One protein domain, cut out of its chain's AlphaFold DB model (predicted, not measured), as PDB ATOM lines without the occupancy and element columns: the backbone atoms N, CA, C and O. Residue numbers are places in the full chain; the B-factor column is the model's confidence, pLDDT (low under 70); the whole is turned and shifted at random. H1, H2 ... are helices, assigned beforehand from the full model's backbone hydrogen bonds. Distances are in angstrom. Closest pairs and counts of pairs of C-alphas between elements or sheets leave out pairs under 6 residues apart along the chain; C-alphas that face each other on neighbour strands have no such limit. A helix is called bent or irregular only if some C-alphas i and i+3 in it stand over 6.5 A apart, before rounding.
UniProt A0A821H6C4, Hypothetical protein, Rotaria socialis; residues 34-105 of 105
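AT A GLANCE: This is residues 34 to 105 of the 105 residues of the protein "Hypothetical protein" of Rotaria socialis (UniProt A0A821H6C4). Two helices, H1 and H2, run in nearly the same direction without meeting, and the long loop of residues 48 to 65 lies in the space between them. The third helix, H3, crosses H2 and reaches H1 with its last residues, so that H3 joins the two. The printed part has 72 residues with three named helices, in the order H1, H2, H3, and no named strand; the class is all helix, with 41 of the 72 residues in the named helices. The whole is compact, with a radius of gyration of the C-alphas of 11.8 A, and its C-alphas span 36 by 27 by 18 A along the three main axes.

IN THESE COORDINATES: Start at Ser 34, the first printed residue, and go one residue on to C-alpha 35 at (-27.898, 54.351, -27.395), where H1 begins. H1 takes residues 35 to 47, Leu 35 to Val 47, and measures 19.6 A from its first to its last C-alpha; watch x fall along it until C-alpha 47 at (-47.166, 52.869, -23.883). H1 is neither bent nor irregular, but only just: C-alphas 42 and 45 are 6.4 A apart. Read on through residues 48 to 65, 18 residues with no named element, in which residues 50 to 52 are a helical run too short to bear a name. At C-alpha 66, (-32.269, 36.459, -19.203), you come to H2, residues 66 to 79, His 66 to Leu 79, which is 20.2 A long from first to last C-alpha; x falls again from its first C-alpha to its last. After residues 80 to 89 find H3, residues 90 to 103, Leu 90 to Cys 103, 19.9 A from first to last C-alpha. It ends with C-alpha 103 at (-39.291, 50.364, -17.228), and Ile 104 and Asp 105 follow it.

HOW THE PARTS SIT: Look first at H1, which touches H3 with 6 pairs of C-alphas within 8 A. H1 touches H3 with residues 41 to 45 alone, and H3 touches H1 with residues 102 to 103 alone. The closest C-alphas of the two are those of Arg 45 and Cys 103, 5.2 A apart. Their lines are about perpendicular, at 86 degrees, and their centres are 17.7 A apart. H1 and H2 are apart, with no C-alpha of the one within 8 A of the other. Go on to H2, which touches H3 as well, again with 6 pairs of C-alphas within 8 A. Here H3 touches H2 with residues 96 to 100 alone, and the closest C-alphas of the two are those of Ile 71 and Tyr 96, 6.4 A apart. The lines of H2 and H3 are about perpendicular, at 76 degrees, with their centres 10.1 A apart. In the backbone atoms, every pair of O i and N i+4 is within hydrogen-bond range in H2 and H3, while in H1 it is 6 of 9.

THE WHOLE: Find Arg 36 and Asp 88 for the two C-alphas farthest apart, at 36.2 A. The first and last printed C-alphas, those of Ser 34 and Asp 105, are 22.8 A apart, and Asp 105 is the chain's last residue. The link from H1 to H2 is long, with 18 residues, and its C-alphas lie 6 to 18 A from the mean of all C-alphas; the link from H2 to H3 is short, with 10 residues. The printed part has no cut. Read the B-factor column for the model's own confidence: the mean pLDDT of the printed part is 93.0, and no printed residue is under 70.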
ATOM      1  N   SER A  34     -27.332  49.742 -28.962       88.62
ATOM      2  CA  SER A  34     -27.095  51.131 -29.364       88.62
ATOM      3  C   SER A  34     -27.824  52.104 -28.429       88.62
ATOM      4  O   SER A  34     -28.911  51.793 -27.943       88.62
ATOM      5  N   LEU A  35     -27.272  53.307 -28.226       89.38
ATOM      6  CA  LEU A  35     -27.898  54.351 -27.395       89.38
ATOM      7  C   LEU A  35     -29.349  54.634 -27.806       89.38
ATOM      8  O   LEU A  35     -30.221  54.766 -26.955       89.38
ATOM      9  N   ARG A  36     -29.615  54.661 -29.118       91.12
ATOM     10  CA  ARG A  36     -30.963  54.847 -29.667       91.12
ATOM     11  C   ARG A  36     -31.921  53.763 -29.182       91.12
ATOM     12  O   ARG A  36     -33.014  54.082 -28.734       91.12
ATOM     13  N   ASN A  37     -31.524  52.498 -29.283       88.88
ATOM     14  CA  ASN A  37     -32.391  51.397 -28.879       88.88
ATOM     15  C   ASN A  37     -32.608  51.395 -27.369       88.88
ATOM     16  O   ASN A  37     -33.748  51.248 -26.952       88.88
ATOM     17  N   GLN A  38     -31.559  51.644 -26.577       89.62
ATOM     18  CA  GLN A  38     -31.680  51.769 -25.122       89.62
ATOM     19  C   GLN A  38     -32.685  52.864 -24.737       89.62
ATOM     20  O   GLN A  38     -33.581  52.615 -23.931       89.62
ATOM     21  N   ALA A  39     -32.600  54.039 -25.373       91.25
ATOM     22  CA  ALA A  39     -33.543  55.135 -25.165       91.25
ATOM     23  C   ALA A  39     -34.981  54.750 -25.545       91.25
ATOM     24  O   ALA A  39     -35.895  54.986 -24.762       91.25
ATOM     25  N   ILE A  40     -35.190  54.102 -26.699       90.69
ATOM     26  CA  ILE A  40     -36.519  53.619 -27.112       90.69
ATOM     27  C   ILE A  40     -37.089  52.644 -26.074       90.69
ATOM     28  O   ILE A  40     -38.228  52.808 -25.652       90.69
ATOM     29  N   SER A  41     -36.300  51.677 -25.599       90.69
ATOM     30  CA  SER A  41     -36.751  50.733 -24.568       90.69
ATOM     31  C   SER A  41     -37.068  51.395 -23.221       90.69
ATOM     32  O   SER A  41     -37.952  50.917 -22.522       90.69
ATOM     33  N   LEU A  42     -36.427  52.513 -22.862       90.88
ATOM     34  CA  LEU A  42     -36.823  53.301 -21.683       90.88
ATOM     35  C   LEU A  42     -38.144  54.054 -21.899       90.88
ATOM     36  O   LEU A  42     -38.903  54.249 -20.954       90.88
ATOM     37  N   LEU A  43     -38.435  54.470 -23.134       93.31
ATOM     38  CA  LEU A  43     -39.690  55.140 -23.485       93.31
ATOM     39  C   LEU A  43     -40.882  54.176 -23.556       93.31
ATOM     40  O   LEU A  43     -42.016  54.625 -23.431       93.31
ATOM     41  N   MET A  44     -40.644  52.864 -23.683       91.69
ATOM     42  CA  MET A  44     -41.707  51.849 -23.728       91.69
ATOM     43  C   MET A  44     -42.638  51.887 -22.514       91.69
ATOM     44  O   MET A  44     -43.808  51.545 -22.654       91.69
ATOM     45  N   ARG A  45     -42.163  52.351 -21.350       92.56
ATOM     46  CA  ARG A  45     -43.003  52.528 -20.153       92.56
ATOM     47  C   ARG A  45     -44.224  53.422 -20.397       92.56
ATOM     48  O   ARG A  45     -45.253  53.224 -19.771       92.56
ATOM     49  N   LEU A  46     -44.127  54.364 -21.340       94.38
ATOM     50  CA  LEU A  46     -45.186  55.328 -21.649       94.38
ATOM     51  C   LEU A  46     -46.358  54.719 -22.433       94.38
ATOM     52  O   LEU A  46     -47.417  55.330 -22.484       94.38
ATOM     53  N   VAL A  47     -46.159  53.551 -23.048       94.38
ATOM     54  CA  VAL A  47     -47.166  52.869 -23.883       94.38
ATOM     55  C   VAL A  47     -47.610  51.529 -23.287       94.38
ATOM     56  O   VAL A  47     -48.359  50.784 -23.917       94.38
ATOM     57  N   GLN A  48     -47.150  51.185 -22.077       94.75
ATOM     58  CA  GLN A  48     -47.604  49.976 -21.387       94.75
ATOM     59  C   GLN A  48     -49.096  50.087 -21.055       94.75
ATOM     60  O   GLN A  48     -49.531  51.045 -20.423       94.75
ATOM     61  N   GLY A  49     -49.880  49.090 -21.463       94.06
ATOM     62  CA  GLY A  49     -51.326  49.038 -21.249       94.06
ATOM     63  C   GLY A  49     -52.151  49.842 -22.255       94.06
ATOM     64  O   GLY A  49     -53.383  49.773 -22.217       94.06
ATOM     65  N   GLU A  50     -51.523  50.562 -23.188       95.38
ATOM     66  CA  GLU A  50     -52.250  51.289 -24.226       95.38
ATOM     67  C   GLU A  50     -52.996  50.297 -25.133       95.38
ATOM     68  O   GLU A  50     -52.414  49.357 -25.675       95.38
ATOM     69  N   ASN A  51     -54.315  50.474 -25.265       95.25
ATOM     70  CA  ASN A  51     -55.208  49.540 -25.966       95.25
ATOM     71  C   ASN A  51     -55.117  48.084 -25.460       95.25
ATOM     72  O   ASN A  51     -55.338  47.144 -26.224       95.25
ATOM     73  N   GLY A  52     -54.772  47.883 -24.182       94.62
ATOM     74  CA  GLY A  52     -54.604  46.551 -23.593       94.62
ATOM     75  C   GLY A  52     -53.360  45.801 -24.082       94.62
ATOM     76  O   GLY A  52     -53.265  44.591 -23.884       94.62
ATOM     77  N   MET A  53     -52.414  46.490 -24.728       95.94
ATOM     78  CA  MET A  53     -51.144  45.910 -25.156       95.94
ATOM     79  C   MET A  53     -50.059  46.128 -24.108       95.94
ATOM     80  O   MET A  53     -49.930  47.207 -23.535       95.94
ATOM     81  N   TYR A  54     -49.237  45.106 -23.904       95.94
ATOM     82  CA  TYR A  54     -48.122  45.146 -22.966       95.94
ATOM     83  C   TYR A  54     -46.878  44.546 -23.607       95.94
ATOM     84  O   TYR A  54     -46.961  43.629 -24.426       95.94
ATOM     85  N   PHE A  55     -45.715  45.060 -23.217       94.31
ATOM     86  CA  PHE A  55     -44.443  44.722 -23.843       94.31
ATOM     87  C   PHE A  55     -43.432  44.265 -22.792       94.31
ATOM     88  O   PHE A  55     -43.133  44.990 -21.845       94.31
ATOM     89  N   CYS A  56     -42.869  43.071 -22.977       94.06
ATOM     90  CA  CYS A  56     -41.821  42.507 -22.127       94.06
ATOM     91  C   CYS A  56     -40.749  41.787 -22.963       94.06
ATOM     92  O   CYS A  56     -40.885  41.601 -24.173       94.06
ATOM     93  N   GLY A  57     -39.680  41.350 -22.303       91.25
ATOM     94  CA  GLY A  57     -38.546  40.651 -22.898       91.25
ATOM     95  C   GLY A  57     -37.406  41.583 -23.305       91.25
ATOM     96  O   GLY A  57     -37.497  42.802 -23.192       91.25
ATOM     97  N   CYS A  58     -36.323  41.001 -23.820       88.12
ATOM     98  CA  CYS A  58     -35.062  41.706 -24.078       88.12
ATOM     99  C   CYS A  58     -35.161  42.934 -25.004       88.12
ATOM    100  O   CYS A  58     -34.316  43.818 -24.929       88.12
ATOM    101  N   SER A  59     -36.168  43.008 -25.881       86.31
ATOM    102  CA  SER A  59     -36.383  44.169 -26.764       86.31
ATOM    103  C   SER A  59     -37.186  45.299 -26.113       86.31
ATOM    104  O   SER A  59     -37.175  46.415 -26.621       86.31
ATOM    105  N   ALA A  60     -37.859  45.025 -24.995       88.88
ATOM    106  CA  ALA A  60     -38.612  46.002 -24.211       88.88
ATOM    107  C   ALA A  60     -37.816  46.517 -22.996       88.88
ATOM    108  O   ALA A  60     -38.343  47.267 -22.181       88.88
ATOM    109  N   THR A  61     -36.550  46.115 -22.859       91.00
ATOM    110  CA  THR A  61     -35.688  46.463 -21.726       91.00
ATOM    111  C   THR A  61     -34.389  47.112 -22.206       91.00
ATOM    112  O   THR A  61     -33.858  46.701 -23.236       91.00
ATOM    113  N   PRO A  62     -33.817  48.080 -21.467       87.19
ATOM    114  CA  PRO A  62     -32.655  48.862 -21.911       87.19
ATOM    115  C   PRO A  62     -31.316  48.117 -21.861       87.19
ATOM    116  O   PRO A  62     -30.273  48.695 -22.153       87.19
ATOM    117  N   ALA A  63     -31.321  46.838 -21.497       82.38
ATOM    118  CA  ALA A  63     -30.141  45.992 -21.496       82.38
ATOM    119  C   ALA A  63     -30.496  44.575 -21.964       82.38
ATOM    120  O   ALA A  63     -31.658  44.242 -22.198       82.38
ATOM    121  N   ASN A  64     -29.468  43.747 -22.121       80.00
ATOM    122  CA  ASN A  64     -29.616  42.336 -22.446       80.00
ATOM    123  C   ASN A  64     -29.431  41.487 -21.179       80.00
ATOM    124  O   ASN A  64     -28.709  41.877 -20.263       80.00
ATOM    125  N   GLY A  65     -30.062  40.319 -21.144       85.31
ATOM    126  CA  GLY A  65     -29.975  39.386 -20.026       85.31
ATOM    127  C   GLY A  65     -31.266  38.598 -19.842       85.31
ATOM    128  O   GLY A  65     -32.370  39.129 -20.008       85.31
ATOM    129  N   HIS A  66     -31.124  37.322 -19.488       89.50
ATOM    130  CA  HIS A  66     -32.269  36.459 -19.203       89.50
ATOM    131  C   HIS A  66     -33.035  36.942 -17.973       89.50
ATOM    132  O   HIS A  66     -34.257  37.042 -18.037       89.50
ATOM    133  N   ASP A  67     -32.327  37.348 -16.922       90.06
ATOM    134  CA  ASP A  67     -32.938  37.835 -15.683       90.06
ATOM    135  C   ASP A  67     -33.781  39.088 -15.927       90.06
ATOM    136  O   ASP A  67     -34.921  39.171 -15.482       90.06
ATOM    137  N   LEU A  68     -33.266  40.034 -16.717       90.12
ATOM    138  CA  LEU A  68     -33.989  41.258 -17.067       90.12
ATOM    139  C   LEU A  68     -35.233  40.959 -17.914       90.12
ATOM    140  O   LEU A  68     -36.302  41.526 -17.684       90.12
ATOM    141  N   SER A  69     -35.105  40.024 -18.861       92.12
ATOM    142  CA  SER A  69     -36.224  39.568 -19.690       92.12
ATOM    143  C   SER A  69     -37.303  38.896 -18.838       92.12
ATOM    144  O   SER A  69     -38.485  39.177 -19.019       92.12
ATOM    145  N   LEU A  70     -36.909  38.062 -17.878       94.38
ATOM    146  CA  LEU A  70     -37.824  37.397 -16.954       94.38
ATOM    147  C   LEU A  70     -38.537  38.406 -16.045       94.38
ATOM    148  O   LEU A  70     -39.764  38.404 -15.962       94.38
ATOM    149  N   ILE A  71     -37.776  39.303 -15.416       95.62
ATOM    150  CA  ILE A  71     -38.297  40.342 -14.521       95.62
ATOM    151  C   ILE A  71     -39.311  41.236 -15.243       95.62
ATOM    152  O   ILE A  71     -40.357  41.550 -14.678       95.62
ATOM    153  N   SER A  72     -39.057  41.587 -16.507       95.56
ATOM    154  CA  SER A  72     -40.014  42.363 -17.304       95.56
ATOM    155  C   SER A  72     -41.346  41.641 -17.527       95.56
ATOM    156  O   SER A  72     -42.392  42.284 -17.556       95.56
ATOM    157  N   GLY A  73     -41.326  40.308 -17.631       96.31
ATOM    158  CA  GLY A  73     -42.535  39.495 -17.723       96.31
ATOM    159  C   GLY A  73     -43.345  39.527 -16.430       96.31
ATOM    160  O   GLY A  73     -44.559  39.703 -16.482       96.31
ATOM    161  N   PHE A  74     -42.686  39.438 -15.270       97.44
ATOM    162  CA  PHE A  74     -43.365  39.606 -13.979       97.44
ATOM    163  C   PHE A  74     -43.973  40.997 -13.826       97.44
ATOM    164  O   PHE A  74     -45.097  41.117 -13.352       97.44
ATOM    165  N   ALA A  75     -43.261  42.029 -14.275       96.06
ATOM    166  CA  ALA A  75     -43.744  43.398 -14.204       96.06
ATOM    167  C   ALA A  75     -44.998  43.622 -15.059       96.06
ATOM    168  O   ALA A  75     -45.968  44.215 -14.596       96.06
ATOM    169  N   VAL A  76     -45.018  43.083 -16.280       96.00
ATOM    170  CA  VAL A  76     -46.217  43.101 -17.127       96.00
ATOM    171  C   VAL A  76     -47.347  42.266 -16.524       96.00
ATOM    172  O   VAL A  76     -48.492  42.706 -16.530       96.00
ATOM    173  N   ALA A  77     -47.053  41.089 -15.969       97.00
ATOM    174  CA  ALA A  77     -48.068  40.275 -15.303       97.00
ATOM    175  C   ALA A  77     -48.709  41.024 -14.120       97.00
ATOM    176  O   ALA A  77     -49.927  40.961 -13.948       97.00
ATOM    177  N   GLU A  78     -47.918  41.778 -13.352       96.50
ATOM    178  CA  GLU A  78     -48.416  42.638 -12.274       96.50
ATOM    179  C   GLU A  78     -49.313  43.767 -12.799       96.50
ATOM    180  O   GLU A  78     -50.377  44.004 -12.232       96.50
ATOM    181  N   LEU A  79     -48.964  44.400 -13.926       94.69
ATOM    182  CA  LEU A  79     -49.826  45.400 -14.576       94.69
ATOM    183  C   LEU A  79     -51.185  44.835 -15.022       94.69
ATOM    184  O   LEU A  79     -52.154  45.585 -15.131       94.69
ATOM    185  N   ILE A  80     -51.262  43.527 -15.274       96.12
ATOM    186  CA  ILE A  80     -52.492  42.809 -15.647       96.12
ATOM    187  C   ILE A  80     -53.228  42.273 -14.394       96.12
ATOM    188  O   ILE A  80     -54.320  41.716 -14.492       96.12
ATOM    189  N   GLY A  81     -52.675  42.484 -13.193       96.25
ATOM    190  CA  GLY A  81     -53.309  42.174 -11.908       96.25
ATOM    191  C   GLY A  81     -52.778  40.928 -11.194       96.25
ATOM    192  O   GLY A  81     -53.341  40.534 -10.173       96.25
ATOM    193  N   ALA A  82     -51.714  40.291 -11.690       97.62
ATOM    194  CA  ALA A  82     -51.063  39.192 -10.977       97.62
ATOM    195  C   ALA A  82     -50.198  39.701  -9.807       97.62
ATOM    196  O   ALA A  82     -49.676  40.809  -9.832       97.62
ATOM    197  N   ALA A  83     -49.986  38.869  -8.787       97.00
ATOM    198  CA  ALA A  83     -49.036  39.182  -7.720       97.00
ATOM    199  C   ALA A  83     -47.596  38.821  -8.127       97.00
ATOM    200  O   ALA A  83     -47.368  37.805  -8.788       97.00
ATOM    201  N   TYR A  84     -46.610  39.609  -7.680       96.94
ATOM    202  CA  TYR A  84     -45.196  39.267  -7.851       96.94
ATOM    203  C   TYR A  84     -44.839  37.996  -7.046       96.94
ATOM    204  O   TYR A  84     -45.036  37.976  -5.829       96.94
ATOM    205  N   PRO A  85     -44.282  36.942  -7.674       96.81
ATOM    206  CA  PRO A  85     -44.156  35.624  -7.041       96.81
ATOM    207  C   PRO A  85     -43.046  35.507  -5.985       96.81
ATOM    208  O   PRO A  85     -42.991  34.500  -5.284       96.81
ATOM    209  N   PHE A  86     -42.151  36.494  -5.858       96.69
ATOM    210  CA  PHE A  86     -40.983  36.420  -4.966       96.69
ATOM    211  C   PHE A  86     -40.938  37.555  -3.938       96.69
ATOM    212  O   PHE A  86     -39.858  38.048  -3.607       96.69
ATOM    213  N   ALA A  87     -42.102  37.989  -3.446       94.75
ATOM    214  CA  ALA A  87     -42.210  39.074  -2.466       94.75
ATOM    215  C   ALA A  87     -41.409  38.807  -1.174       94.75
ATOM    216  O   ALA A  87     -40.849  39.736  -0.599       94.75
ATOM    217  N   ASP A  88     -41.280  37.540  -0.774       97.69
ATOM    218  CA  ASP A  88     -40.580  37.140   0.454       97.69
ATOM    219  C   ASP A  88     -39.045  37.153   0.316       97.69
ATOM    220  O   ASP A  88     -38.316  37.095   1.307       97.69
ATOM    221  N   ASN A  89     -38.519  37.241  -0.911       97.69
ATOM    222  CA  ASN A  89     -37.082  37.315  -1.157       97.69
ATOM    223  C   ASN A  89     -36.646  38.775  -1.324       97.69
ATOM    224  O   ASN A  89     -36.833  39.381  -2.380       97.69
ATOM    225  N   LEU A  90     -35.986  39.319  -0.297       97.19
ATOM    226  CA  LEU A  90     -35.552  40.721  -0.261       97.19
ATOM    227  C   LEU A  90     -34.646  41.119  -1.439       97.19
ATOM    228  O   LEU A  90     -34.741  42.245  -1.927       97.19
ATOM    229  N   TYR A  91     -33.775  40.222  -1.911       96.00
ATOM    230  CA  TYR A  91     -32.881  40.513  -3.035       96.00
ATOM    231  C   TYR A  91     -33.650  40.564  -4.353       96.00
ATOM    232  O   TYR A  91     -33.513  41.533  -5.102       96.00
ATOM    233  N   ALA A  92     -34.515  39.575  -4.589       95.62
ATOM    234  CA  ALA A  92     -35.359  39.534  -5.779       95.62
ATOM    235  C   ALA A  92     -36.315  40.734  -5.817       95.62
ATOM    236  O   ALA A  92     -36.454  41.381  -6.851       95.62
ATOM    237  N   LEU A  93     -36.928  41.077  -4.681       96.69
ATOM    238  CA  LEU A  93     -37.820  42.226  -4.562       96.69
ATOM    239  C   LEU A  93     -37.082  43.552  -4.795       96.69
ATOM    240  O   LEU A  93     -37.602  44.449  -5.457       96.69
ATOM    241  N   ARG A  94     -35.852  43.694  -4.287       96.00
ATOM    242  CA  ARG A  94     -35.026  44.884  -4.537       96.00
ATOM    243  C   ARG A  94     -34.736  45.061  -6.025       96.00
ATOM    244  O   ARG A  94     -34.855  46.176  -6.533       96.00
ATOM    245  N   ASP A  95     -34.341  43.991  -6.704       94.25
ATOM    246  CA  ASP A  95     -33.985  44.046  -8.122       94.25
ATOM    247  C   ASP A  95     -35.236  44.265  -8.994       94.25
ATOM    248  O   ASP A  95     -35.212  45.101  -9.899       94.25
ATOM    249  N   TYR A  96     -36.365  43.649  -8.630       96.31
ATOM    250  CA  TYR A  96     -37.680  43.912  -9.219       96.31
ATOM    251  C   TYR A  96     -38.104  45.384  -9.088       96.31
ATOM    252  O   TYR A  96     -38.452  46.033 -10.072       96.31
ATOM    253  N   ASN A  97     -37.991  45.967  -7.892       95.62
ATOM    254  CA  ASN A  97     -38.342  47.371  -7.660       95.62
ATOM    255  C   ASN A  97     -37.439  48.343  -8.430       95.62
ATOM    256  O   ASN A  97     -37.894  49.395  -8.880       95.62
ATOM    257  N   ARG A  98     -36.152  48.013  -8.600       94.12
ATOM    258  CA  ARG A  98     -35.247  48.797  -9.457       94.12
ATOM    259  C   ARG A  98     -35.677  48.739 -10.916       94.12
ATOM    260  O   ARG A  98     -35.655  49.769 -11.582       94.12
ATOM    261  N   PHE A  99     -36.077  47.560 -11.388       94.06
ATOM    262  CA  PHE A  99     -36.598  47.396 -12.736       94.06
ATOM    263  C   PHE A  99     -37.860  48.233 -12.962       94.06
ATOM    264  O   PHE A  99     -37.922  48.975 -13.940       94.06
ATOM    265  N   LYS A 100     -38.833  48.171 -12.044       94.00
ATOM    266  CA  LYS A 100     -40.089  48.924 -12.166       94.00
ATOM    267  C   LYS A 100     -39.857  50.421 -12.328       94.00
ATOM    268  O   LYS A 100     -40.327  50.986 -13.305       94.00
ATOM    269  N   ARG A 101     -39.008  51.019 -11.488       92.62
ATOM    270  CA  ARG A 101     -38.633  52.446 -11.579       92.62
ATOM    271  C   ARG A 101     -38.020  52.866 -12.915       92.62
ATOM    272  O   ARG A 101     -37.945  54.053 -13.209       92.62
ATOM    273  N   MET A 102     -37.473  51.913 -13.662       90.31
ATOM    274  CA  MET A 102     -36.800  52.167 -14.930       90.31
ATOM    275  C   MET A 102     -37.720  51.925 -16.131       90.31
ATOM    276  O   MET A 102     -37.610  52.639 -17.126       90.31
ATOM    277  N   CYS A 103     -38.585  50.910 -16.064       90.38
ATOM    278  CA  CYS A 103     -39.291  50.364 -17.228       90.38
ATOM    279  C   CYS A 103     -40.821  50.371 -17.120       90.38
ATOM    280  O   CYS A 103     -41.475  50.019 -18.101       90.38
ATOM    281  N   ILE A 104     -41.385  50.727 -15.965       89.75
ATOM    282  CA  ILE A 104     -42.829  50.667 -15.701       89.75
ATOM    283  C   ILE A 104     -43.320  51.965 -15.053       89.75
ATOM    284  O   ILE A 104     -44.239  52.577 -15.589       89.75
ATOM    285  N   ASP A 105     -42.694  52.380 -13.949       83.81
ATOM    286  CA  ASP A 105     -42.998  53.615 -13.209       83.81
ATOM    287  C   ASP A 105     -42.303  54.839 -13.851       83.81
ATOM    288  O   ASP A 105     -42.862  55.954 -13.780       83.81
TER     289      ASP A 105